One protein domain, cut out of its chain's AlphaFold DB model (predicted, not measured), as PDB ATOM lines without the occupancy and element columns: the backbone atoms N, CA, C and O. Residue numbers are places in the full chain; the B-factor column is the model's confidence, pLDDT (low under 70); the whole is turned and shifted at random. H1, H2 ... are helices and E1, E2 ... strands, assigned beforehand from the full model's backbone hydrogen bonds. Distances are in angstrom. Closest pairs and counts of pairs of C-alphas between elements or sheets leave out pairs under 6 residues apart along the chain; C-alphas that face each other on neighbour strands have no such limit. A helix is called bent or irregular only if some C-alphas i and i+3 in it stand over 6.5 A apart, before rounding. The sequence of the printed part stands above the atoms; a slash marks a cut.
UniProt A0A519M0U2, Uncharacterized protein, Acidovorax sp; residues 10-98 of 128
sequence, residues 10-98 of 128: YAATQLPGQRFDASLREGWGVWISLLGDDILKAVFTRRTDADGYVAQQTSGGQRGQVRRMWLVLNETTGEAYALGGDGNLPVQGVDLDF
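Overview. This is residues 10 to 98 of the 128 residues of an uncharacterized protein of Acidovorax sp (UniProt A0A519M0U2). One antiparallel sheet is built on two long, bent strands, E1 and E3, that run side by side along the length of the domain; it curls like part of a barrel, with E2 added beside the later residues of E1, the short E4 beside the later residues of E3, and the short E5 beside E4 at the sheet's edge. A single helix, H1, packs on one face of the sheet, over E1, towards the end where E2 lies. The printed part has 89 residues, with five named strands and one named helix in the order E1, E2, H1, E3, E4, E5, and its class is mixed, helices and strands. The sheet's order is E2, E1, E3, E4, E5. The whole is compact, with a radius of gyration of the C-alphas of 13.8 A, yet elongated in outline, spanning 44 by 26 by 17 A.

Arrangement. E1, residues 22 to 34, and E3, residues 63 to 74, are antiparallel neighbours at 157 degrees, with N 27 and O 69 2.9 A apart, within hydrogen-bond range. E1 bends by 64 degrees at residue 25 and E3 by 59 degrees at residue 68. E2, residues 37 to 44, is an edge strand and forms a hairpin with E1, where N 30 and O 42 are 2.8 A apart. On the other side of E3 from E1 is E4, residues 80 to 83, with N 81 and O 72 2.8 A apart. The other edge strand is E5, residues 92 to 94, with N 94 and O 80 2.8 A apart. E3, E4 and E5 make a meander, each strand the antiparallel neighbour of the one before. The strongly twisted sheet is a folded sheet, bent back into two leaves: E2 and E1 face E4 and E5, with E3 as the hinge. H1, residues 47 to 57, is on the sheet at a height of 8.0 A, over E1 and along the strands, at 25 degrees to E1 on the local plane. The closest C-alphas of H1 and E1 are those of Arg 47 and Trp 28, 5.7 A apart. E2, H1 and E3 form a split strand-helix-strand unit, two strands running the same way with E1 between them, and its crossover is right-handed. In H1, 6 of 7 O i to N i+4 pairs are within hydrogen-bond range.

Along the chain. E1 measures 33.4 A from C-alpha 22 at (-1.505, 23.601, -11.014) to C-alpha 34. E3 measures 31.3 A, E2 20.8 A, H1 15.4 A, E4 9.7 A and E5 6.5 A, the last ending at C-alpha 94 at (4.536, 19.970, 1.953).

Size, cuts and confidence. The C-alphas farthest apart, of Arg 19 and Gly 60, are 44.2 A apart. The printed part has no cut and no long link. Confidence is under 70 at residues 60 to 61 and 84 to 90.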
ATOM      1  N   TYR A  10       2.184  17.444   5.710       88.56
ATOM      2  CA  TYR A  10       0.859  17.545   6.317       88.56
ATOM      3  C   TYR A  10      -0.198  16.876   5.425       88.56
ATOM      4  O   TYR A  10       0.050  16.539   4.263       88.56
ATOM      5  N   ALA A  11      -1.385  16.632   5.981       87.88
ATOM      6  CA  ALA A  11      -2.496  16.071   5.219       87.88
ATOM      7  C   ALA A  11      -2.982  17.091   4.178       87.88
ATOM      8  O   ALA A  11      -3.409  18.177   4.557       87.88
ATOM      9  N   ALA A  12      -2.918  16.744   2.890       87.06
ATOM     10  CA  ALA A  12      -3.407  17.625   1.835       87.06
ATOM     11  C   ALA A  12      -4.922  17.833   1.955       87.06
ATOM     12  O   ALA A  12      -5.667  16.894   2.249       87.06
ATOM     13  N   THR A  13      -5.385  19.051   1.680       86.94
ATOM     14  CA  THR A  13      -6.821  19.339   1.535       86.94
ATOM     15  C   THR A  13      -7.366  18.852   0.194       86.94
ATOM     16  O   THR A  13      -8.553  18.545   0.078       86.94
ATOM     17  N   GLN A  14      -6.499  18.734  -0.814       86.19
ATOM     18  CA  GLN A  14      -6.842  18.229  -2.137       86.19
ATOM     19  C   GLN A  14      -7.241  16.746  -2.104       86.19
ATOM     20  O   GLN A  14      -6.439  15.869  -1.779       86.19
ATOM     21  N   LEU A  15      -8.481  16.455  -2.510       83.75
ATOM     22  CA  LEU A  15      -9.000  15.091  -2.555       83.75
ATOM     23  C   LEU A  15      -8.425  14.301  -3.746       83.75
ATOM     24  O   LEU A  15      -8.261  14.863  -4.838       83.75
ATOM     25  N   PRO A  16      -8.180  12.984  -3.586       80.31
ATOM     26  CA  PRO A  16      -7.780  12.121  -4.692       80.31
ATOM     27  C   PRO A  16      -8.777  12.171  -5.861       80.31
ATOM     28  O   PRO A  16      -9.983  12.036  -5.670       80.31
ATOM     29  N   GLY A  17      -8.270  12.351  -7.084       80.31
ATOM     30  CA  GLY A  17      -9.074  12.355  -8.316       80.31
ATOM     31  C   GLY A  17      -9.786  13.674  -8.643       80.31
ATOM     32  O   GLY A  17     -10.274  13.833  -9.763       80.31
ATOM     33  N   GLN A  18      -9.814  14.641  -7.724       85.94
ATOM     34  CA  GLN A  18     -10.310  15.984  -8.018       85.94
ATOM     35  C   GLN A  18      -9.255  16.767  -8.818       85.94
ATOM     36  O   GLN A  18      -8.076  16.791  -8.473       85.94
ATOM     37  N   ARG A  19      -9.690  17.397  -9.915       87.88
ATOM     38  CA  ARG A  19      -8.841  18.265 -10.744       87.88
ATOM     39  C   ARG A  19      -8.682  19.635 -10.089       87.88
ATOM     40  O   ARG A  19      -9.617  20.115  -9.450       87.88
ATOM     41  N   PHE A  20      -7.531  20.258 -10.300       90.06
ATOM     42  CA  PHE A  20      -7.210  21.602  -9.830       90.06
ATOM     43  C   PHE A  20      -6.218  22.263 -10.793       90.06
ATOM     44  O   PHE A  20      -5.504  21.565 -11.520       90.06
ATOM     45  N   ASP A  21      -6.187  23.594 -10.796       94.00
ATOM     46  CA  ASP A  21      -5.188  24.358 -11.540       94.00
ATOM     47  C   ASP A  21      -3.841  24.263 -10.831       94.00
ATOM     48  O   ASP A  21      -3.749  24.472  -9.619       94.00
ATOM     49  N   ALA A  22      -2.799  23.921 -11.588       93.00
ATOM     50  CA  ALA A  22      -1.505  23.601 -11.014       93.00
ATOM     51  C   ALA A  22      -0.334  24.177 -11.802       93.00
ATOM     52  O   ALA A  22      -0.350  24.210 -13.036       93.00
ATOM     53  N   SER A  23       0.722  24.541 -11.079       94.75
ATOM     54  CA  SER A  23       2.019  24.884 -11.654       94.75
ATOM     55  C   SER A  23       3.124  23.969 -11.128       94.75
ATOM     56  O   SER A  23       3.012  23.352 -10.067       94.75
ATOM     57  N   LEU A  24       4.200  23.840 -11.906       93.81
ATOM     58  CA  LEU A  24       5.401  23.106 -11.512       93.81
ATOM     59  C   LEU A  24       6.479  24.087 -11.083       93.81
ATOM     60  O   LEU A  24       6.787  25.038 -11.806       93.81
ATOM     61  N   ARG A  25       7.098  23.824  -9.934       93.62
ATOM     62  CA  ARG A  25       8.168  24.667  -9.404       93.62
ATOM     63  C   ARG A  25       9.285  23.842  -8.787       93.62
ATOM     64  O   ARG A  25       9.060  22.786  -8.206       93.62
ATOM     65  N   GLU A  26      10.501  24.350  -8.904       94.00
ATOM     66  CA  GLU A  26      11.648  23.820  -8.176       94.00
ATOM     67  C   GLU A  26      11.632  24.302  -6.715       94.00
ATOM     68  O   GLU A  26      11.368  25.474  -6.439       94.00
ATOM     69  N   GLY A  27      11.943  23.397  -5.788       94.38
ATOM     70  CA  GLY A  27      12.128  23.686  -4.369       94.38
ATOM     71  C   GLY A  27      13.370  23.006  -3.793       94.38
ATOM     72  O   GLY A  27      13.988  22.137  -4.415       94.38
ATOM     73  N   TRP A  28      13.725  23.403  -2.575       96.44
ATOM     74  CA  TRP A  28      14.890  22.923  -1.837       96.44
ATOM     75  C   TRP A  28      14.440  22.309  -0.522       96.44
ATOM     76  O   TRP A  28      14.081  23.023   0.413       96.44
ATOM     77  N   GLY A  29      14.440  20.983  -0.450       94.75
ATOM     78  CA  GLY A  29      14.133  20.291   0.793       94.75
ATOM     79  C   GLY A  29      15.350  20.210   1.711       94.75
ATOM     80  O   GLY A  29      16.500  20.169   1.263       94.75
ATOM     81  N   VAL A  30      15.084  20.158   3.010       94.12
ATOM     82  CA  VAL A  30      16.071  19.895   4.053       94.12
ATOM     83  C   VAL A  30      15.777  18.526   4.648       94.12
ATOM     84  O   VAL A  30      14.780  18.349   5.348       94.12
ATOM     85  N   TRP A  31      16.648  17.560   4.375       92.62
ATOM     86  CA  TRP A  31      16.586  16.216   4.942       92.62
ATOM     87  C   TRP A  31      17.546  16.111   6.115       92.62
ATOM     88  O   TRP A  31      18.696  16.533   6.010       92.62
ATOM     89  N   ILE A  32      17.090  15.525   7.215       90.50
ATOM     90  CA  ILE A  32      17.943  15.167   8.344       90.50
ATOM     91  C   ILE A  32      17.958  13.651   8.461       90.50
ATOM     92  O   ILE A  32      16.912  13.034   8.661       90.50
ATOM     93  N   SER A  33      19.151  13.072   8.350       87.56
ATOM     94  CA  SER A  33      19.376  11.655   8.606       87.56
ATOM     95  C   SER A  33      19.501  11.431  10.113       87.56
ATOM     96  O   SER A  33      20.404  11.978  10.758       87.56
ATOM     97  N   LEU A  34      18.611  10.618  10.678       79.94
ATOM     98  CA  LEU A  34      18.607  10.232  12.087       79.94
ATOM     99  C   LEU A  34      18.401   8.719  12.197       79.94
ATOM    100  O   LEU A  34      17.399   8.199  11.725       79.94
ATOM    101  N   LEU A  35      19.337   8.014  12.841       80.06
ATOM    102  CA  LEU A  35      19.252   6.560  13.086       80.06
ATOM    103  C   LEU A  35      19.015   5.703  11.821       80.06
ATOM    104  O   LEU A  35      18.469   4.609  11.913       80.06
ATOM    105  N   GLY A  36      19.462   6.181  10.655       78.62
ATOM    106  CA  GLY A  36      19.300   5.494   9.368       78.62
ATOM    107  C   GLY A  36      18.089   5.944   8.547       78.62
ATOM    108  O   GLY A  36      18.038   5.626   7.363       78.62
ATOM    109  N   ASP A  37      17.183   6.735   9.130       82.25
ATOM    110  CA  ASP A  37      16.023   7.294   8.433       82.25
ATOM    111  C   ASP A  37      16.313   8.716   7.935       82.25
ATOM    112  O   ASP A  37      16.789   9.569   8.689       82.25
ATOM    113  N   ASP A  38      15.983   8.990   6.672       85.62
ATOM    114  CA  ASP A  38      16.034  10.328   6.076       85.62
ATOM    115  C   ASP A  38      14.679  11.025   6.226       85.62
ATOM    116  O   ASP A  38      13.698  10.668   5.576       85.62
ATOM    117  N   ILE A  39      14.626  12.064   7.057       87.94
ATOM    118  CA  ILE A  39      13.379  12.763   7.379       87.94
ATOM    119  C   ILE A  39      13.381  14.139   6.727       87.94
ATOM    120  O   ILE A  39      14.257  14.961   7.000       87.94
ATOM    121  N   LEU A  40      12.371  14.419   5.898       90.50
ATOM    122  CA  LEU A  40      12.159  15.755   5.343       90.50
ATOM    123  C   LEU A  40      11.637  16.698   6.437       90.50
ATOM    124  O   LEU A  40      10.547  16.492   6.978       90.50
ATOM    125  N   LYS A  41      12.412  17.735   6.756       91.06
ATOM    126  CA  LYS A  41      12.141  18.681   7.849       91.06
ATOM    127  C   LYS A  41      11.528  19.997   7.404       91.06
ATOM    128  O   LYS A  41      10.686  20.531   8.114       91.06
ATOM    129  N   ALA A  42      11.947  20.505   6.254       92.25
ATOM    130  CA  ALA A  42      11.450  21.755   5.696       92.25
ATOM    131  C   ALA A  42      11.648  21.760   4.180       92.25
ATOM    132  O   ALA A  42      12.504  21.031   3.672       92.25
ATOM    133  N   VAL A  43      10.883  22.587   3.471       95.25
ATOM    134  CA  VAL A  43      11.073  22.844   2.040       95.25
ATOM    135  C   VAL A  43      11.023  24.338   1.794       95.25
ATOM    136  O   VAL A  43      10.147  25.019   2.318       95.25
ATOM    137  N   PHE A  44      11.957  24.832   0.986       96.44
ATOM    138  CA  PHE A  44      12.103  26.250   0.698       96.44
ATOM    139  C   PHE A  44      12.065  26.547  -0.795       96.44
ATOM    140  O   PHE A  44      12.536  25.754  -1.615       96.44
ATOM    141  N   THR A  45      11.577  27.729  -1.162       96.25
ATOM    142  CA  THR A  45      11.671  28.216  -2.547       96.25
ATOM    143  C   THR A  45      13.083  28.665  -2.920       96.25
ATOM    144  O   THR A  45      13.444  28.641  -4.099       96.25
ATOM    145  N   ARG A  46      13.906  29.052  -1.938       96.62
ATOM    146  CA  ARG A  46      15.287  29.514  -2.141       96.62
ATOM    147  C   ARG A  46      16.281  28.588  -1.453       96.62
ATOM    148  O   ARG A  46      16.142  28.266  -0.277       96.62
ATOM    149  N   ARG A  47      17.350  28.236  -2.171       96.81
ATOM    150  CA  ARG A  47      18.417  27.377  -1.641       96.81
ATOM    151  C   ARG A  47      19.101  27.968  -0.409       96.81
ATOM    152  O   ARG A  47      19.363  27.244   0.540       96.81
ATOM    153  N   THR A  48      19.358  29.274  -0.414       96.88
ATOM    154  CA  THR A  48      20.039  29.970   0.690       96.88
ATOM    155  C   THR A  48      19.291  29.847   2.012       96.88
ATOM    156  O   THR A  48      19.921  29.735   3.059       96.88
ATOM    157  N   ASP A  49      17.956  29.829   1.970       96.94
ATOM    158  CA  ASP A  49      17.129  29.668   3.168       96.94
ATOM    159  C   ASP A  49      17.203  28.227   3.685       96.94
ATOM    160  O   ASP A  49      17.357  28.011   4.885       96.94
ATOM    161  N   ALA A  50      17.197  27.242   2.777       95.94
ATOM    162  CA  ALA A  50      17.408  25.836   3.119       95.94
ATOM    163  C   ALA A  50      18.795  25.592   3.739       95.94
ATOM    164  O   ALA A  50      18.900  24.898   4.753       95.94
ATOM    165  N   ASP A  51      19.844  26.192   3.168       95.56
ATOM    166  CA  ASP A  51      21.216  26.124   3.681       95.56
ATOM    167  C   ASP A  51      21.326  26.784   5.073       95.56
ATOM    168  O   ASP A  51      21.951  26.241   5.986       95.56
ATOM    169  N   GLY A  52      20.669  27.931   5.276       93.62
ATOM    170  CA  GLY A  52      20.599  28.588   6.583       93.62
ATOM    171  C   GLY A  52      19.853  27.750   7.624       93.62
ATOM    172  O   GLY A  52      20.311  27.615   8.761       93.62
ATOM    173  N   TYR A  53      18.731  27.144   7.234       93.31
ATOM    174  CA  TYR A  53      17.921  26.307   8.113       93.31
ATOM    175  C   TYR A  53      18.646  25.017   8.512       93.31
ATOM    176  O   TYR A  53      18.679  24.674   9.695       93.31
ATOM    177  N   VAL A  54      19.270  24.308   7.562       92.88
ATOM    178  CA  VAL A  54      19.962  23.043   7.860       92.88
ATOM    179  C   VAL A  54      21.100  23.246   8.859       92.88
ATOM    180  O   VAL A  54      21.235  22.452   9.788       92.88
ATOM    181  N   ALA A  55      21.855  24.343   8.736       89.25
ATOM    182  CA  ALA A  55      22.961  24.660   9.633       89.25
ATOM    183  C   ALA A  55      22.509  24.860  11.090       89.25
ATOM    184  O   ALA A  55      23.255  24.538  12.012       89.25
ATOM    185  N   GLN A  56      21.288  25.362  11.305       88.06
ATOM    186  CA  GLN A  56      20.714  25.559  12.640       88.06
ATOM    187  C   GLN A  56      20.151  24.268  13.244       88.06
ATOM    188  O   GLN A  56      20.115  24.124  14.463       88.06
ATOM    189  N   GLN A  57      19.680  23.342  12.405       83.38
ATOM    190  CA  GLN A  57      19.012  22.123  12.863       83.38
ATOM    191  C   GLN A  57      19.979  20.970  13.142       83.38
ATOM    192  O   GLN A  57      19.689  20.110  13.971       83.38
ATOM    193  N   THR A  58      21.128  20.921  12.467       77.88
ATOM    194  CA  THR A  58      22.071  19.811  12.636       77.88
ATOM    195  C   THR A  58      22.912  19.978  13.894       77.88
ATOM    196  O   THR A  58      23.767  20.858  13.973       77.88
ATOM    197  N   SER A  59      22.717  19.089  14.867       72.75
ATOM    198  CA  SER A  59      23.575  18.946  16.047       72.75
ATOM    199  C   SER A  59      23.677  17.471  16.459       72.75
ATOM    200  O   SER A  59      22.887  16.638  16.016       72.75
ATOM    201  N   GLY A  60      24.682  17.119  17.271       66.81
ATOM    202  CA  GLY A  60      24.719  15.824  17.969       66.81
ATOM    203  C   GLY A  60      24.661  14.577  17.072       66.81
ATOM    204  O   GLY A  60      23.891  13.665  17.352       66.81
ATOM    205  N   GLY A  61      25.449  14.530  15.991       69.94
ATOM    206  CA  GLY A  61      25.545  13.353  15.110       69.94
ATOM    207  C   GLY A  61      24.469  13.254  14.020       69.94
ATOM    208  O   GLY A  61      24.489  12.310  13.233       69.94
ATOM    209  N   GLN A  62      23.562  14.228  13.931       82.56
ATOM    210  CA  GLN A  62      22.627  14.348  12.813       82.56
ATOM    211  C   GLN A  62      23.332  14.897  11.572       82.56
ATOM    212  O   GLN A  62      24.089  15.868  11.655       82.56
ATOM    213  N   ARG A  63      23.047  14.311  10.407       85.62
ATOM    214  CA  ARG A  63      23.543  14.818   9.123       85.62
ATOM    215  C   ARG A  63      22.401  15.464   8.356       85.62
ATOM    216  O   ARG A  63      21.464  14.787   7.952       85.62
ATOM    217  N   GLY A  64      22.503  16.769   8.150       89.75
ATOM    218  CA  GLY A  64      21.573  17.520   7.319       89.75
ATOM    219  C   GLY A  64      22.032  17.561   5.866       89.75
ATOM    220  O   GLY A  64      23.231  17.619   5.583       89.75
ATOM    221  N   GLN A  65      21.081  17.518   4.941       93.00
ATOM    222  CA  GLN A  65      21.322  17.626   3.511       93.00
ATOM    223  C   GLN A  65      20.266  18.510   2.863       93.00
ATOM    224  O   GLN A  65      19.069  18.327   3.078       93.00
ATOM    225  N   VAL A  66      20.724  19.426   2.015       94.50
ATOM    226  CA  VAL A  66      19.858  20.217   1.142       94.50
ATOM    227  C   VAL A  66      19.831  19.546  -0.221       94.50
ATOM    228  O   VAL A  66      20.879  19.353  -0.842       94.50
ATOM    229  N   ARG A  67      18.642  19.158  -0.687       94.38
ATOM    230  CA  ARG A  67      18.463  18.518  -2.001       94.38
ATOM    231  C   ARG A  67      17.415  19.275  -2.810       94.38
ATOM    232  O   ARG A  67      16.447  19.815  -2.277       94.38
ATOM    233  N   ARG A  68      17.623  19.313  -4.120       94.19
ATOM    234  CA  ARG A  68      16.636  19.850  -5.054       94.19
ATOM    235  C   ARG A  68      15.461  18.884  -5.172       94.19
ATOM    236  O   ARG A  68      15.678  17.675  -5.256       94.19
ATOM    237  N   MET A  69      14.249  19.414  -5.258       91.62
ATOM    238  CA  MET A  69      13.034  18.650  -5.526       91.62
ATOM    239  C   MET A  69      12.082  19.411  -6.448       91.62
ATOM    240  O   MET A  69      12.131  20.637  -6.536       91.62
ATOM    241  N   TRP A  70      11.215  18.671  -7.133       92.38
ATOM    242  CA  TRP A  70      10.122  19.247  -7.907       92.38
ATOM    243  C   TRP A  70       8.848  19.264  -7.075       92.38
ATOM    244  O   TRP A  70       8.547  18.302  -6.368       92.38
ATOM    245  N   LEU A  71       8.110  20.359  -7.176       92.94
ATOM    246  CA  LEU A  71       6.861  20.588  -6.474       92.94
ATOM    247  C   LEU A  71       5.749  20.844  -7.490       92.94
ATOM    248  O   LEU A  71       5.952  21.560  -8.473       92.94
ATOM    249  N   VAL A  72       4.573  20.288  -7.223       93.31
ATOM    250  CA  VAL A  72       3.314  20.734  -7.824       93.31
ATOM    251  C   VAL A  72       2.685  21.725  -6.860       93.31
ATOM    252  O   VAL A  72       2.465  21.386  -5.701       93.31
ATOM    253  N   LEU A  73       2.396  22.930  -7.330       93.62
ATOM    254  CA  LEU A  73       1.650  23.937  -6.585       93.62
ATOM    255  C   LEU A  73       0.195  23.895  -7.027       93.62
ATOM    256  O   LEU A  73      -0.085  23.926  -8.222       93.62
ATOM    257  N   ASN A  74      -0.719  23.819  -6.070       93.38
ATOM    258  CA  ASN A  74      -2.141  23.997  -6.293       93.38
ATOM    259  C   ASN A  74      -2.447  25.496  -6.291       93.38
ATOM    260  O   ASN A  74      -2.432  26.127  -5.238       93.38
ATOM    261  N   GLU A  75      -2.743  26.074  -7.452       92.81
ATOM    262  CA  GLU A  75      -3.007  27.515  -7.591       92.81
ATOM    263  C   GLU A  75      -4.333  27.929  -6.936       92.81
ATOM    264  O   GLU A  75      -4.553  29.103  -6.646       92.81
ATOM    265  N   THR A  76      -5.228  26.969  -6.678       89.50
ATOM    266  CA  THR A  76      -6.513  27.234  -6.020       89.50
ATOM    267  C   THR A  76      -6.362  27.338  -4.505       89.50
ATOM    268  O   THR A  76      -6.918  28.244  -3.889       89.50
ATOM    269  N   THR A  77      -5.635  26.403  -3.888       88.81
ATOM    270  CA  THR A  77      -5.496  26.331  -2.421       88.81
ATOM    271  C   THR A  77      -4.201  26.950  -1.902       88.81
ATOM    272  O   THR A  77      -4.111  27.270  -0.720       88.81
ATOM    273  N   GLY A  78      -3.197  27.120  -2.764       89.50
ATOM    274  CA  GLY A  78      -1.838  27.510  -2.391       89.50
ATOM    275  C   GLY A  78      -0.996  26.369  -1.806       89.50
ATOM    276  O   GLY A  78       0.121  26.616  -1.354       89.50
ATOM    277  N   GLU A  79      -1.499  25.131  -1.785       92.00
ATOM    278  CA  GLU A  79      -0.746  23.975  -1.286       92.00
ATOM    279  C   GLU A  79       0.388  23.569  -2.237       92.00
ATOM    280  O   GLU A  79       0.286  23.712  -3.455       92.00
ATOM    281  N   ALA A  80       1.458  22.997  -1.684       93.19
ATOM    282  CA  ALA A  80       2.559  22.415  -2.446       93.19
ATOM    283  C   ALA A  80       2.632  20.903  -2.208       93.19
ATOM    284  O   ALA A  80       2.487  20.448  -1.075       93.19
ATOM    285  N   TYR A  81       2.924  20.126  -3.249       91.19
ATOM    286  CA  TYR A  81       3.073  18.670  -3.184       91.19
ATOM    287  C   TYR A  81       4.420  18.249  -3.768       91.19
ATOM    288  O   TYR A  81       4.787  18.680  -4.860       91.19
ATOM    289  N   ALA A  82       5.159  17.383  -3.071       88.88
ATOM    290  CA  ALA A  82       6.421  16.847  -3.578       88.88
ATOM    291  C   ALA A  82       6.199  15.834  -4.710       88.88
ATOM    292  O   ALA A  82       5.444  14.875  -4.559       88.88
ATOM    293  N   LEU A  83       6.917  16.004  -5.822       82.81
ATOM    294  CA  LEU A  83       6.988  15.014  -6.894       82.81
ATOM    295  C   LEU A  83       8.120  14.017  -6.638       82.81
ATOM    296  O   LEU A  83       9.263  14.414  -6.417       82.81
ATOM    297  N   GLY A  84       7.809  12.722  -6.745       66.44
ATOM    298  CA  GLY A  84       8.810  11.648  -6.729       66.44
ATOM    299  C   GLY A  84       9.099  11.008  -5.367       66.44
ATOM    300  O   GLY A  84      10.190  10.476  -5.186       66.44
ATOM    301  N   GLY A  85       8.156  11.040  -4.419       58.09
ATOM    302  CA  GLY A  85       8.202  10.155  -3.246       58.09
ATOM    303  C   GLY A  85       7.885   8.700  -3.615       58.09
ATOM    304  O   GLY A  85       7.209   8.461  -4.619       58.09
ATOM    305  N   ASP A  86       8.367   7.742  -2.814       49.22
ATOM    306  CA  ASP A  86       8.150   6.302  -3.015       49.22
ATOM    307  C   ASP A  86       6.667   6.014  -3.307       49.22
ATOM    308  O   ASP A  86       5.773   6.344  -2.524       49.22
ATOM    309  N   GLY A  87       6.417   5.491  -4.509       45.41
ATOM    310  CA  GLY A  87       5.182   5.677  -5.271       45.41
ATOM    311  C   GLY A  87       3.931   4.960  -4.767       45.41
ATOM    312  O   GLY A  87       3.370   4.162  -5.507       45.41
ATOM    313  N   ASN A  88       3.461   5.258  -3.556       46.97
ATOM    314  CA  ASN A  88       2.128   4.859  -3.078       46.97
ATOM    315  C   ASN A  88       1.587   5.699  -1.906       46.97
ATOM    316  O   ASN A  88       0.623   5.299  -1.252       46.97
ATOM    317  N   LEU A  89       2.185   6.854  -1.605       55.19
ATOM    318  CA  LEU A  89       1.658   7.715  -0.551       55.19
ATOM    319  C   LEU A  89       0.427   8.490  -1.058       55.19
ATOM    320  O   LEU A  89       0.435   8.959  -2.200       55.19
ATOM    321  N   PRO A  90      -0.634   8.643  -0.238       64.75
ATOM    322  CA  PRO A  90      -1.690   9.609  -0.532       64.75
ATOM    323  C   PRO A  90      -1.059  10.987  -0.760       64.75
ATOM    324  O   PRO A  90       0.006  11.266  -0.210       64.75
ATOM    325  N   VAL A  91      -1.698  11.842  -1.564       70.88
ATOM    326  CA  VAL A  91      -1.214  13.212  -1.797       70.88
ATOM    327  C   VAL A  91      -0.979  13.876  -0.437       70.88
ATOM    328  O   VAL A  91      -1.907  14.039   0.354       70.88
ATOM    329  N   GLN A  92       0.279  14.191  -0.141       84.44
ATOM    330  CA  GLN A  92       0.684  14.866   1.086       84.44
ATOM    331  C   GLN A  92       1.118  16.279   0.737       84.44
ATOM    332  O   GLN A  92       1.924  16.489  -0.174       84.44
ATOM    333  N   GLY A  93       0.566  17.238   1.476       88.31
ATOM    334  CA  GLY A  93       1.015  18.614   1.431       88.31
ATOM    335  C   GLY A  93       2.414  18.715   2.020       88.31
ATOM    336  O   GLY A  93       2.777  17.981   2.942       88.31
ATOM    337  N   VAL A  94       3.207  19.619   1.473       91.75
ATOM    338  CA  VAL A  94       4.536  19.970   1.953       91.75
ATOM    339  C   VAL A  94       4.508  21.428   2.365       91.75
ATOM    340  O   VAL A  94       4.045  22.288   1.615       91.75
ATOM    341  N   ASP A  95       4.971  21.707   3.577       91.94
ATOM    342  CA  ASP A  95       4.973  23.053   4.137       91.94
ATOM    343  C   ASP A  95       6.107  23.887   3.527       91.94
ATOM    344  O   ASP A  95       7.226  23.944   4.043       91.94
ATOM    345  N   LEU A  96       5.819  24.474   2.364       94.06
ATOM    346  CA  LEU A  96       6.737  25.318   1.608       94.06
ATOM    347  C   LEU A  96       6.899  26.677   2.296       94.06
ATOM    348  O   LEU A  96       5.920  27.397   2.505       94.06
ATOM    349  N   ASP A  97       8.138  27.026   2.638       94.44
ATOM    350  CA  ASP A  97       8.501  28.259   3.349       94.44
ATOM    351  C   ASP A  97       7.714  28.458   4.671       94.44
ATOM    352  O   ASP A  97       7.513  29.583   5.119       94.44
ATOM    353  N   PHE A  98       7.258  27.366   5.302       91.06
ATOM    354  CA  PHE A  98       6.391  27.368   6.495       91.06
ATOM    355  C   PHE A  98       5.031  28.069   6.312       91.06
ATOM    356  O   PHE A  98       4.404  28.487   7.290       91.06
TER     357      PHE A  98